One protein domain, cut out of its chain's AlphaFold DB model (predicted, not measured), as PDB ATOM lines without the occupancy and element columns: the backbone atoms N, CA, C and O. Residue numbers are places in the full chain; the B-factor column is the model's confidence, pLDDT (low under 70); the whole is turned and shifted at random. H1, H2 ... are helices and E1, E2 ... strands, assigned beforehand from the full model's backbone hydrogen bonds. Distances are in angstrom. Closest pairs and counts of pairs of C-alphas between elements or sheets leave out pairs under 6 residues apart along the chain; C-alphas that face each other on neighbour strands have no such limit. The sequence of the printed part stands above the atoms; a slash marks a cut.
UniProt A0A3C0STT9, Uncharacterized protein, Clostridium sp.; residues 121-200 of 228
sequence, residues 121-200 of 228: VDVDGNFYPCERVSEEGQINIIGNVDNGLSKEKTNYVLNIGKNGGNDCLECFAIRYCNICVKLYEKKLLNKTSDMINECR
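AT A GLANCE: This is residues 121 to 200 of the 228 residues of an uncharacterized protein of Clostridium sp. (UniProt A0A3C0STT9). An elongated, loop-rich body: a looped end with strand E1 and a small antiparallel patch of short pairings, then three short helices, H1, H2 and H3, in a row leading toward the other end, where the chain folds back through a long link to H4 near the middle. H5 turns again toward the end that holds H3 but stays apart from it. The printed part has 80 residues, with one named strand and five named helices in the order E1, H1, H2, H3, H4, H5; under half of the residues are in named elements, and the class is mostly helix. It is only just compact, close to loose, with a radius of gyration of the C-alphas of 13.7 A, and it spans 41 by 26 by 17 A.

IN THESE COORDINATES: Start at Val 121 and go on to C-alpha 126 at (259.636, 193.703, 274.600), where E1 begins, residues 126 to 128. After residues 129 to 150, find C-alpha 151 at (271.030, 201.225, 270.278); from there H1 runs through residues 151 to 158, 10.1 A long. H2 follows at residues 160 to 164 and H3 at residues 166 to 169. Next look for H4, residues 181 to 188, 10.5 A long, and for H5, residues 195 to 200, 8.5 A long, which ends at C-alpha 200, (251.675, 224.172, 264.067).

HOW THE PARTS SIT: E1 pairs with no named strand, but its residues 126 to 127 pair antiparallel with residues 143 to 144, which pair antiparallel with residues 148 to 149. E1 and H1 are apart. H1 and H2 meet only through their link. H2 and H3 are close but not clearly touching, with the closest C-alphas, those of Gly 161 and Cys 168, 6.3 A apart. Now look at Val 181 in H4: its C-alpha is 6.3 A from that of Ile 160, the closest pair of H2 and H4, which are close but not clearly touching. It is also 6.2 A from the C-alpha of Val 157, the closest pair of H1 and H4, which are close but not clearly touching and about perpendicular at 89 degrees. H4 and H5 only just touch, with 3 pairs of C-alphas within 8 A; the closest, those of Lys 187 and Met 195, are 7.0 A apart. Their lines stand at a steep tilt of 51 degrees, opposite ways. H3 and H5 are apart. In H1 and H5 every O i to N i+4 pair is within hydrogen-bond range; in H4 it is 2 of 4, in H2 0 of 1 with 2 of 2 O i to N i+3 pairs, and H3 is too short for an O i to N i+4 pair.

THE WHOLE: The two C-alphas farthest apart are those of Asp 146 and Phe 172, at 41.6 A. The printed part has no cut. The links E1 to H1, of 22 residues, and H3 to H4, of 11, are long. The mean pLDDT of the printed part is 88.8; look to residues 190 to 193 for the values under 70.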
ATOM      1  N   VAL A 121     257.677 197.330 279.789       96.00
ATOM      2  CA  VAL A 121     257.941 195.966 279.328       96.00
ATOM      3  C   VAL A 121     256.606 195.248 279.164       96.00
ATOM      4  O   VAL A 121     255.785 195.311 280.082       96.00
ATOM      5  N   ASP A 122     256.379 194.616 278.013       95.94
ATOM      6  CA  ASP A 122     255.187 193.791 277.778       95.94
ATOM      7  C   ASP A 122     255.370 192.343 278.283       95.94
ATOM      8  O   ASP A 122     256.407 191.976 278.846       95.94
ATOM      9  N   VAL A 123     254.344 191.507 278.097       95.94
ATOM     10  CA  VAL A 123     254.353 190.093 278.518       95.94
ATOM     11  C   VAL A 123     255.316 189.213 277.715       95.94
ATOM     12  O   VAL A 123     255.714 188.160 278.206       95.94
ATOM     13  N   ASP A 124     255.715 189.659 276.523       96.25
ATOM     14  CA  ASP A 124     256.676 188.983 275.646       96.25
ATOM     15  C   ASP A 124     258.120 189.468 275.902       96.25
ATOM     16  O   ASP A 124     259.071 189.057 275.232       96.25
ATOM     17  N   GLY A 125     258.300 190.359 276.884       96.69
ATOM     18  CA  GLY A 125     259.588 190.916 277.266       96.69
ATOM     19  C   GLY A 125     260.085 192.039 276.354       96.69
ATOM     20  O   GLY A 125     261.247 192.432 276.469       96.69
ATOM     21  N   ASN A 126     259.260 192.579 275.454       97.50
ATOM     22  CA  ASN A 126     259.636 193.703 274.600       97.50
ATOM     23  C   ASN A 126     259.686 195.008 275.387       97.50
ATOM     24  O   ASN A 126     258.838 195.302 276.227       97.50
ATOM     25  N   PHE A 127     260.679 195.826 275.063       97.12
ATOM     26  CA  PHE A 127     260.910 197.119 275.687       97.12
ATOM     27  C   PHE A 127     260.296 198.254 274.881       97.12
ATOM     28  O   PHE A 127     260.553 198.371 273.686       97.12
ATOM     29  N   TYR A 128     259.595 199.156 275.561       96.00
ATOM     30  CA  TYR A 128     258.975 200.353 274.999       96.00
ATOM     31  C   TYR A 128     259.520 201.625 275.670       96.00
ATOM     32  O   TYR A 128     259.854 201.609 276.859       96.00
ATOM     33  N   PRO A 129     259.607 202.762 274.948       93.94
ATOM     34  CA  PRO A 129     260.208 203.999 275.449       93.94
ATOM     35  C   PRO A 129     259.500 204.567 276.681       93.94
ATOM     36  O   PRO A 129     260.169 205.152 277.537       93.94
ATOM     37  N   CYS A 130     258.172 204.431 276.742       93.19
ATOM     38  CA  CYS A 130     257.341 204.760 277.894       93.19
ATOM     39  C   CYS A 130     255.972 204.073 277.822       93.19
ATOM     40  O   CYS A 130     255.610 203.509 276.797       93.19
ATOM     41  N   GLU A 131     255.178 204.202 278.879       91.56
ATOM     42  CA  GLU A 131     253.812 203.679 278.991       91.56
ATOM     43  C   GLU A 131     252.781 204.378 278.088       91.56
ATOM     44  O   GLU A 131     251.613 204.007 278.047       91.56
ATOM     45  N   ARG A 132     253.182 205.466 277.419       88.94
ATOM     46  CA  ARG A 132     252.268 206.335 276.662       88.94
ATOM     47  C   ARG A 132     252.247 206.050 275.165       88.94
ATOM     48  O   ARG A 132     251.560 206.802 274.475       88.94
ATOM     49  N   VAL A 133     253.014 205.073 274.683       90.44
ATOM     50  CA  VAL A 133     253.052 204.668 273.267       90.44
ATOM     51  C   VAL A 133     252.232 203.402 273.036       90.44
ATOM     52  O   VAL A 133     251.956 202.667 273.979       90.44
ATOM     53  N   SER A 134     251.844 203.138 271.789       88.06
ATOM     54  CA  SER A 134     251.075 201.944 271.434       88.06
ATOM     55  C   SER A 134     251.954 200.691 271.389       88.06
ATOM     56  O   SER A 134     252.989 200.681 270.718       88.06
ATOM     57  N   GLU A 135     251.494 199.599 271.999       89.44
ATOM     58  CA  GLU A 135     252.148 198.282 271.908       89.44
ATOM     59  C   GLU A 135     252.068 197.688 270.489       89.44
ATOM     60  O   GLU A 135     252.980 196.988 270.055       89.44
ATOM     61  N   GLU A 136     251.041 198.062 269.711       85.94
ATOM     62  CA  GLU A 136     250.869 197.660 268.301       85.94
ATOM     63  C   GLU A 136     251.977 198.198 267.371       85.94
ATOM     64  O   GLU A 136     252.224 197.662 266.289       85.94
ATOM     65  N   GLY A 137     252.621 199.304 267.756       83.06
ATOM     66  CA  GLY A 137     253.612 199.981 266.932       83.06
ATOM     67  C   GLY A 137     254.988 199.341 267.070       83.06
ATOM     68  O   GLY A 137     255.714 199.644 268.010       83.06
ATOM     69  N   GLN A 138     255.412 198.551 266.080       87.50
ATOM     70  CA  GLN A 138     256.759 197.945 266.041       87.50
ATOM     71  C   GLN A 138     257.899 198.974 266.147       87.50
ATOM     72  O   GLN A 138     258.977 198.677 266.659       87.50
ATOM     73  N   ILE A 139     257.646 200.208 265.701       88.50
ATOM     74  CA  ILE A 139     258.558 201.353 265.823       88.50
ATOM     75  C   ILE A 139     258.870 201.738 267.276       88.50
ATOM     76  O   ILE A 139     259.898 202.356 267.542       88.50
ATOM     77  N   ASN A 140     257.992 201.371 268.210       92.12
ATOM     78  CA  ASN A 140     258.149 201.665 269.627       92.12
ATOM     79  C   ASN A 140     258.919 200.580 270.376       92.12
ATOM     80  O   ASN A 140     259.319 200.823 271.509       92.12
ATOM     81  N   ILE A 141     259.141 199.408 269.778       95.19
ATOM     82  CA  ILE A 141     259.931 198.360 270.420       95.19
ATOM     83  C   ILE A 141     261.399 198.765 270.341       95.19
ATOM     84  O   ILE A 141     261.994 198.725 269.269       95.19
ATOM     85  N   ILE A 142     262.003 199.135 271.466       96.38
ATOM     86  CA  ILE A 142     263.397 199.594 271.567       96.38
ATOM     87  C   ILE A 142     264.367 198.509 272.051       96.38
ATOM     88  O   ILE A 142     265.561 198.773 272.164       96.38
ATOM     89  N   GLY A 143     263.897 197.287 272.305       96.69
ATOM     90  CA  GLY A 143     264.718 196.171 272.781       96.69
ATOM     91  C   GLY A 143     263.874 195.015 273.312       96.69
ATOM     92  O   GLY A 143     262.655 195.024 273.133       96.69
ATOM     93  N   ASN A 144     264.514 194.048 273.964       97.62
ATOM     94  CA  ASN A 144     263.851 192.938 274.648       97.62
ATOM     95  C   ASN A 144     264.670 192.489 275.876       97.62
ATOM     96  O   ASN A 144     265.879 192.713 275.933       97.62
ATOM     97  N   VAL A 145     264.030 191.856 276.861       97.50
ATOM     98  CA  VAL A 145     264.678 191.313 278.071       97.50
ATOM     99  C   VAL A 145     265.859 190.384 277.783       97.50
ATOM    100  O   VAL A 145     266.837 190.423 278.525       97.50
ATOM    101  N   ASP A 146     265.811 189.618 276.691       97.56
ATOM    102  CA  ASP A 146     266.849 188.638 276.355       97.56
ATOM    103  C   ASP A 146     268.101 189.279 275.738       97.56
ATOM    104  O   ASP A 146     269.213 188.775 275.901       97.56
ATOM    105  N   ASN A 147     267.942 190.387 275.006       95.88
ATOM    106  CA  ASN A 147     269.015 191.017 274.223       95.88
ATOM    107  C   ASN A 147     269.331 192.469 274.623       95.88
ATOM    108  O   ASN A 147     270.268 193.067 274.090       95.88
ATOM    109  N   GLY A 148     268.596 193.026 275.584       95.25
ATOM    110  CA  GLY A 148     268.761 194.385 276.076       95.25
ATOM    111  C   GLY A 148     268.182 195.461 275.151       95.25
ATOM    112  O   GLY A 148     267.359 195.219 274.268       95.25
ATOM    113  N   LEU A 149     268.612 196.705 275.375       95.31
ATOM    114  CA  LEU A 149     268.220 197.848 274.549       95.31
ATOM    115  C   LEU A 149     268.968 197.840 273.211       95.31
ATOM    116  O   LEU A 149     270.198 197.851 273.158       95.31
ATOM    117  N   SER A 150     268.220 197.932 272.113       95.75
ATOM    118  CA  SER A 150     268.785 198.159 270.789       95.75
ATOM    119  C   SER A 150     269.179 199.625 270.640       95.75
ATOM    120  O   SER A 150     268.328 200.518 270.581       95.75
ATOM    121  N   LYS A 151     270.487 199.882 270.525       93.56
ATOM    122  CA  LYS A 151     271.030 201.225 270.278       93.56
ATOM    123  C   LYS A 151     270.458 201.855 269.007       93.56
ATOM    124  O   LYS A 151     270.165 203.045 268.999       93.56
ATOM    125  N   GLU A 152     270.286 201.071 267.946       94.25
ATOM    126  CA  GLU A 152     269.733 201.547 266.676       94.25
ATOM    127  C   GLU A 152     268.292 202.040 266.846       94.25
ATOM    128  O   GLU A 152     267.998 203.199 266.546       94.25
ATOM    129  N   LYS A 153     267.414 201.195 267.401       93.81
ATOM    130  CA  LYS A 153     266.003 201.544 267.614       93.81
ATOM    131  C   LYS A 153     265.846 202.690 268.615       93.81
ATOM    132  O   LYS A 153     265.068 203.612 268.388       93.81
ATOM    133  N   THR A 154     266.652 202.688 269.676       93.19
ATOM    134  CA  THR A 154     266.689 203.773 270.667       93.19
ATOM    135  C   THR A 154     267.093 205.105 270.027       93.19
ATOM    136  O   THR A 154     266.434 206.118 270.255       93.19
ATOM    137  N   ASN A 155     268.127 205.115 269.178       91.00
ATOM    138  CA  ASN A 155     268.561 206.317 268.458       91.00
ATOM    139  C   ASN A 155     267.521 206.807 267.449       91.00
ATOM    140  O   ASN A 155     267.354 208.015 267.284       91.00
ATOM    141  N   TYR A 156     266.817 205.890 266.783       90.19
ATOM    142  CA  TYR A 156     265.725 206.245 265.886       90.19
ATOM    143  C   TYR A 156     264.608 206.984 266.641       90.19
ATOM    144  O   TYR A 156     264.212 208.076 266.234       90.19
ATOM    145  N   VAL A 157     264.155 206.435 267.775       91.25
ATOM    146  CA  VAL A 157     263.129 207.065 268.623       91.25
ATOM    147  C   VAL A 157     263.618 208.408 269.171       91.25
ATOM    148  O   VAL A 157     262.878 209.389 269.132       91.25
ATOM    149  N   LEU A 158     264.873 208.478 269.630       89.69
ATOM    150  CA  LEU A 158     265.486 209.708 270.138       89.69
ATOM    151  C   LEU A 158     265.530 210.819 269.073       89.69
ATOM    152  O   LEU A 158     265.349 211.992 269.393       89.69
ATOM    153  N   ASN A 159     265.734 210.455 267.805       87.81
ATOM    154  CA  ASN A 159     265.839 211.387 266.686       87.81
ATOM    155  C   ASN A 159     264.614 211.352 265.757       87.81
ATOM    156  O   ASN A 159     264.735 211.481 264.536       87.81
ATOM    157  N   ILE A 160     263.412 211.211 266.324       87.88
ATOM    158  CA  ILE A 160     262.173 211.170 265.536       87.88
ATOM    159  C   ILE A 160     261.961 212.442 264.692       87.88
ATOM    160  O   ILE A 160     261.347 212.384 263.623       87.88
ATOM    161  N   GLY A 161     262.545 213.570 265.120       87.44
ATOM    162  CA  GLY A 161     262.560 214.840 264.389       87.44
ATOM    163  C   GLY A 161     263.220 214.764 263.009       87.44
ATOM    164  O   GLY A 161     262.882 215.562 262.139       87.44
ATOM    165  N   LYS A 162     264.073 213.762 262.745       89.12
ATOM    166  CA  LYS A 162     264.626 213.507 261.405       89.12
ATOM    167  C   LYS A 162     263.529 213.339 260.347       89.12
ATOM    168  O   LYS A 162     263.714 213.751 259.207       89.12
ATOM    169  N   ASN A 163     262.368 212.798 260.728       86.44
ATOM    170  CA  ASN A 163     261.223 212.636 259.830       86.44
ATOM    171  C   ASN A 163     260.557 213.968 259.430       86.44
ATOM    172  O   ASN A 163     259.747 213.977 258.508       86.44
ATOM    173  N   GLY A 164     260.850 215.072 260.128       85.94
ATOM    174  CA  GLY A 164     260.400 216.418 259.764       85.94
ATOM    175  C   GLY A 164     261.356 217.167 258.830       85.94
ATOM    176  O   GLY A 164     260.995 218.226 258.331       85.94
ATOM    177  N   GLY A 165     262.559 216.640 258.569       88.94
ATOM    178  CA  GLY A 165     263.522 217.252 257.648       88.94
ATOM    179  C   GLY A 165     263.817 218.724 257.967       88.94
ATOM    180  O   GLY A 165     264.032 219.089 259.126       88.94
ATOM    181  N   ASN A 166     263.807 219.569 256.930       90.25
ATOM    182  CA  ASN A 166     264.112 220.999 257.051       90.25
ATOM    183  C   ASN A 166     263.138 221.745 257.970       90.25
ATOM    184  O   ASN A 166     263.569 222.641 258.691       90.25
ATOM    185  N   ASP A 167     261.870 221.325 258.046       90.56
ATOM    186  CA  ASP A 167     260.883 221.969 258.924       90.56
ATOM    187  C   ASP A 167     261.281 221.894 260.400       90.56
ATOM    188  O   ASP A 167     260.921 222.781 261.177       90.56
ATOM    189  N   CYS A 168     261.992 220.834 260.801       90.50
ATOM    190  CA  CYS A 168     262.541 220.700 262.146       90.50
ATOM    191  C   CYS A 168     263.867 221.452 262.298       90.50
ATOM    192  O   CYS A 168     264.058 222.099 263.326       90.50
ATOM    193  N   LEU A 169     264.758 221.384 261.302       89.25
ATOM    194  CA  LEU A 169     266.079 222.028 261.345       89.25
ATOM    195  C   LEU A 169     265.986 223.559 261.426       89.25
ATOM    196  O   LEU A 169     266.757 224.178 262.152       89.25
ATOM    197  N   GLU A 170     265.009 224.156 260.743       90.88
ATOM    198  CA  GLU A 170     264.785 225.609 260.705       90.88
ATOM    199  C   GLU A 170     263.722 226.073 261.721       90.88
ATOM    200  O   GLU A 170     263.277 227.223 261.721       90.88
ATOM    201  N   CYS A 171     263.274 225.185 262.616       92.56
ATOM    202  CA  CYS A 171     262.194 225.500 263.541       92.56
ATOM    203  C   CYS A 171     262.648 226.446 264.661       92.56
ATOM    204  O   CYS A 171     263.372 226.049 265.576       92.56
ATOM    205  N   PHE A 172     262.087 227.658 264.693       93.38
ATOM    206  CA  PHE A 172     262.305 228.614 265.787       93.38
ATOM    207  C   PHE A 172     261.874 228.085 267.172       93.38
ATOM    208  O   PHE A 172     262.351 228.562 268.198       93.38
ATOM    209  N   ALA A 173     260.990 227.083 267.208       93.12
ATOM    210  CA  ALA A 173     260.474 226.459 268.422       93.12
ATOM    211  C   ALA A 173     261.174 225.132 268.777       93.12
ATOM    212  O   ALA A 173     260.702 224.423 269.660       93.12
ATOM    213  N   ILE A 174     262.289 224.758 268.132       91.75
ATOM    214  CA  ILE A 174     262.913 223.427 268.300       91.75
ATOM    215  C   ILE A 174     263.256 223.080 269.761       91.75
ATOM    216  O   ILE A 174     263.036 221.947 270.194       91.75
ATOM    217  N   ARG A 175     263.721 224.068 270.540       89.38
ATOM    218  CA  ARG A 175     264.030 223.931 271.980       89.38
ATOM    219  C   ARG A 175     262.786 223.893 272.874       89.38
ATOM    220  O   ARG A 175     262.870 223.530 274.041       89.38
ATOM    221  N   TYR A 176     261.641 224.304 272.336       90.81
ATOM    222  CA  TYR A 176     260.343 224.281 273.007       90.81
ATOM    223  C   TYR A 176     259.484 223.091 272.566       90.81
ATOM    224  O   TYR A 176     258.439 222.833 273.158       90.81
ATOM    225  N   CYS A 177     259.913 222.370 271.527       92.25
ATOM    226  CA  CYS A 177     259.171 221.255 270.967       92.25
ATOM    227  C   CYS A 177     258.782 220.266 272.070       92.25
ATOM    228  O   CYS A 177     259.621 219.870 272.874       92.25
ATOM    229  N   ASN A 178     257.511 219.877 272.103       90.69
ATOM    230  CA  ASN A 178     256.958 218.891 273.033       90.69
ATOM    231  C   ASN A 178     256.471 217.620 272.309       90.69
ATOM    232  O   ASN A 178     255.858 216.748 272.923       90.69
ATOM    233  N   ILE A 179     256.751 217.514 271.007       90.44
ATOM    234  CA  ILE A 179     256.377 216.374 270.172       90.44
ATOM    235  C   ILE A 179     257.365 215.234 270.415       90.44
ATOM    236  O   ILE A 179     258.578 215.411 270.308       90.44
ATOM    237  N   CYS A 180     256.834 214.049 270.710       90.38
ATOM    238  CA  CYS A 180     257.604 212.821 270.894       90.38
ATOM    239  C   CYS A 180     257.101 211.706 269.967       90.38
ATOM    240  O   CYS A 180     256.130 211.881 269.222       90.38
ATOM    241  N   VAL A 181     257.739 210.535 270.041       89.94
ATOM    242  CA  VAL A 181     257.383 209.362 269.226       89.94
ATOM    243  C   VAL A 181     255.895 208.987 269.292       89.94
ATOM    244  O   VAL A 181     255.353 208.615 268.259       89.94
ATOM    245  N   LYS A 182     255.205 209.208 270.429       88.81
ATOM    246  CA  LYS A 182     253.749 208.984 270.606       88.81
ATOM    247  C   LYS A 182     252.907 209.641 269.507       88.81
ATOM    248  O   LYS A 182     251.895 209.100 269.070       88.81
ATOM    249  N   LEU A 183     253.267 210.856 269.098       85.38
ATOM    250  CA  LEU A 183     252.523 211.573 268.062       85.38
ATOM    251  C   LEU A 183     252.870 211.038 266.670       85.38
ATOM    252  O   LEU A 183     251.977 210.814 265.855       85.38
ATOM    253  N   TYR A 184     254.150 210.748 266.427       83.19
ATOM    254  CA  TYR A 184     254.617 210.191 265.159       83.19
ATOM    255  C   TYR A 184     254.065 208.792 264.869       83.19
ATOM    256  O   TYR A 184     253.699 208.513 263.731       83.19
ATOM    257  N   GLU A 185     253.968 207.911 265.865       83.50
ATOM    258  CA  GLU A 185     253.433 206.562 265.651       83.50
ATOM    259  C   GLU A 185     251.965 206.575 265.212       83.50
ATOM    260  O   GLU A 185     251.573 205.766 264.378       83.50
ATOM    261  N   LYS A 186     251.151 207.529 265.684       76.69
ATOM    262  CA  LYS A 186     249.745 207.630 265.275       76.69
ATOM    263  C   LYS A 186     249.622 207.900 263.783       76.69
ATOM    264  O   LYS A 186     248.704 207.375 263.153       76.69
ATOM    265  N   LYS A 187     250.579 208.645 263.215       72.94
ATOM    266  CA  LYS A 187     250.658 208.902 261.771       72.94
ATOM    267  C   LYS A 187     250.901 207.605 261.022       72.94
ATOM    268  O   LYS A 187     250.254 207.356 260.015       72.94
ATOM    269  N   LEU A 188     251.809 206.778 261.529       74.88
ATOM    270  CA  LEU A 188     252.164 205.502 260.912       74.88
ATOM    271  C   LEU A 188     251.053 204.460 261.047       74.88
ATOM    272  O   LEU A 188     250.818 203.690 260.124       74.88
ATOM    273  N   LEU A 189     250.335 204.471 262.169       72.38
ATOM    274  CA  LEU A 189     249.207 203.580 262.428       72.38
ATOM    275  C   LEU A 189     247.905 204.044 261.746       72.38
ATOM    276  O   LEU A 189     246.856 203.455 261.990       72.38
ATOM    277  N   ASN A 190     247.938 205.102 260.922       67.75
ATOM    278  CA  ASN A 190     246.757 205.742 260.322       67.75
ATOM    279  C   ASN A 190     245.683 206.151 261.355       67.75
ATOM    280  O   ASN A 190     244.504 206.296 261.031       67.75
ATOM    281  N   LYS A 191     246.075 206.358 262.616       62.03
ATOM    282  CA  LYS A 191     245.171 206.713 263.714       62.03
ATOM    283  C   LYS A 191     245.073 208.234 263.822       62.03
ATOM    284  O   LYS A 191     245.720 208.847 264.664       62.03
ATOM    285  N   THR A 192     244.232 208.858 262.995       60.75
ATOM    286  CA  THR A 192     243.705 210.241 263.156       60.75
ATOM    287  C   THR A 192     244.704 211.409 263.279       60.75
ATOM    288  O   THR A 192     244.270 212.542 263.463       60.75
ATOM    289  N   SER A 193     246.021 211.197 263.217       65.81
ATOM    290  CA  SER A 193     246.984 212.259 263.535       65.81
ATOM    291  C   SER A 193     247.288 213.151 262.336       65.81
ATOM    292  O   SER A 193     247.829 212.683 261.331       65.81
ATOM    293  N   ASP A 194     247.068 214.450 262.502       75.50
ATOM    294  CA  ASP A 194     247.605 215.475 261.616       75.50
ATOM    295  C   ASP A 194     248.868 216.074 262.249       75.50
ATOM    296  O   ASP A 194     248.829 217.076 262.963       75.50
ATOM    297  N   MET A 195     250.011 215.424 262.007       80.19
ATOM    298  CA  MET A 195     251.311 215.866 262.533       80.19
ATOM    299  C   MET A 195     251.663 217.305 262.135       80.19
ATOM    300  O   MET A 195     252.444 217.951 262.832       80.19
ATOM    301  N   ILE A 196     251.110 217.809 261.027       82.62
ATOM    302  CA  ILE A 196     251.325 219.191 260.593       82.62
ATOM    303  C   ILE A 196     250.577 220.139 261.529       82.62
ATOM    304  O   ILE A 196     251.153 221.146 261.943       82.62
ATOM    305  N   ASN A 197     249.339 219.810 261.907       87.12
ATOM    306  CA  ASN A 197     248.586 220.597 262.884       87.12
ATOM    307  C   ASN A 197     249.240 220.549 264.267       87.12
ATOM    308  O   ASN A 197     249.472 221.605 264.834       87.12
ATOM    309  N   GLU A 198     249.660 219.378 264.753       88.25
ATOM    310  CA  GLU A 198     250.361 219.264 266.048       88.25
ATOM    311  C   GLU A 198     251.657 220.102 266.071       88.25
ATOM    312  O   GLU A 198     251.961 220.809 267.034       88.25
ATOM    313  N   CYS A 199     252.421 220.081 264.971       90.88
ATOM    314  CA  CYS A 199     253.608 220.920 264.805       90.88
ATOM    315  C   CYS A 199     253.259 222.414 264.780       90.88
ATOM    316  O   CYS A 199     253.952 223.224 265.404       90.88
ATOM    317  N   ARG A 200     252.177 222.794 264.091       92.94
ATOM    318  CA  ARG A 200     251.675 224.172 264.067       92.94
ATOM    319  C   ARG A 200     251.257 224.623 265.464       92.94
ATOM    320  O   ARG A 200     251.697 225.682 265.893       92.94
TER     321      ARG A 200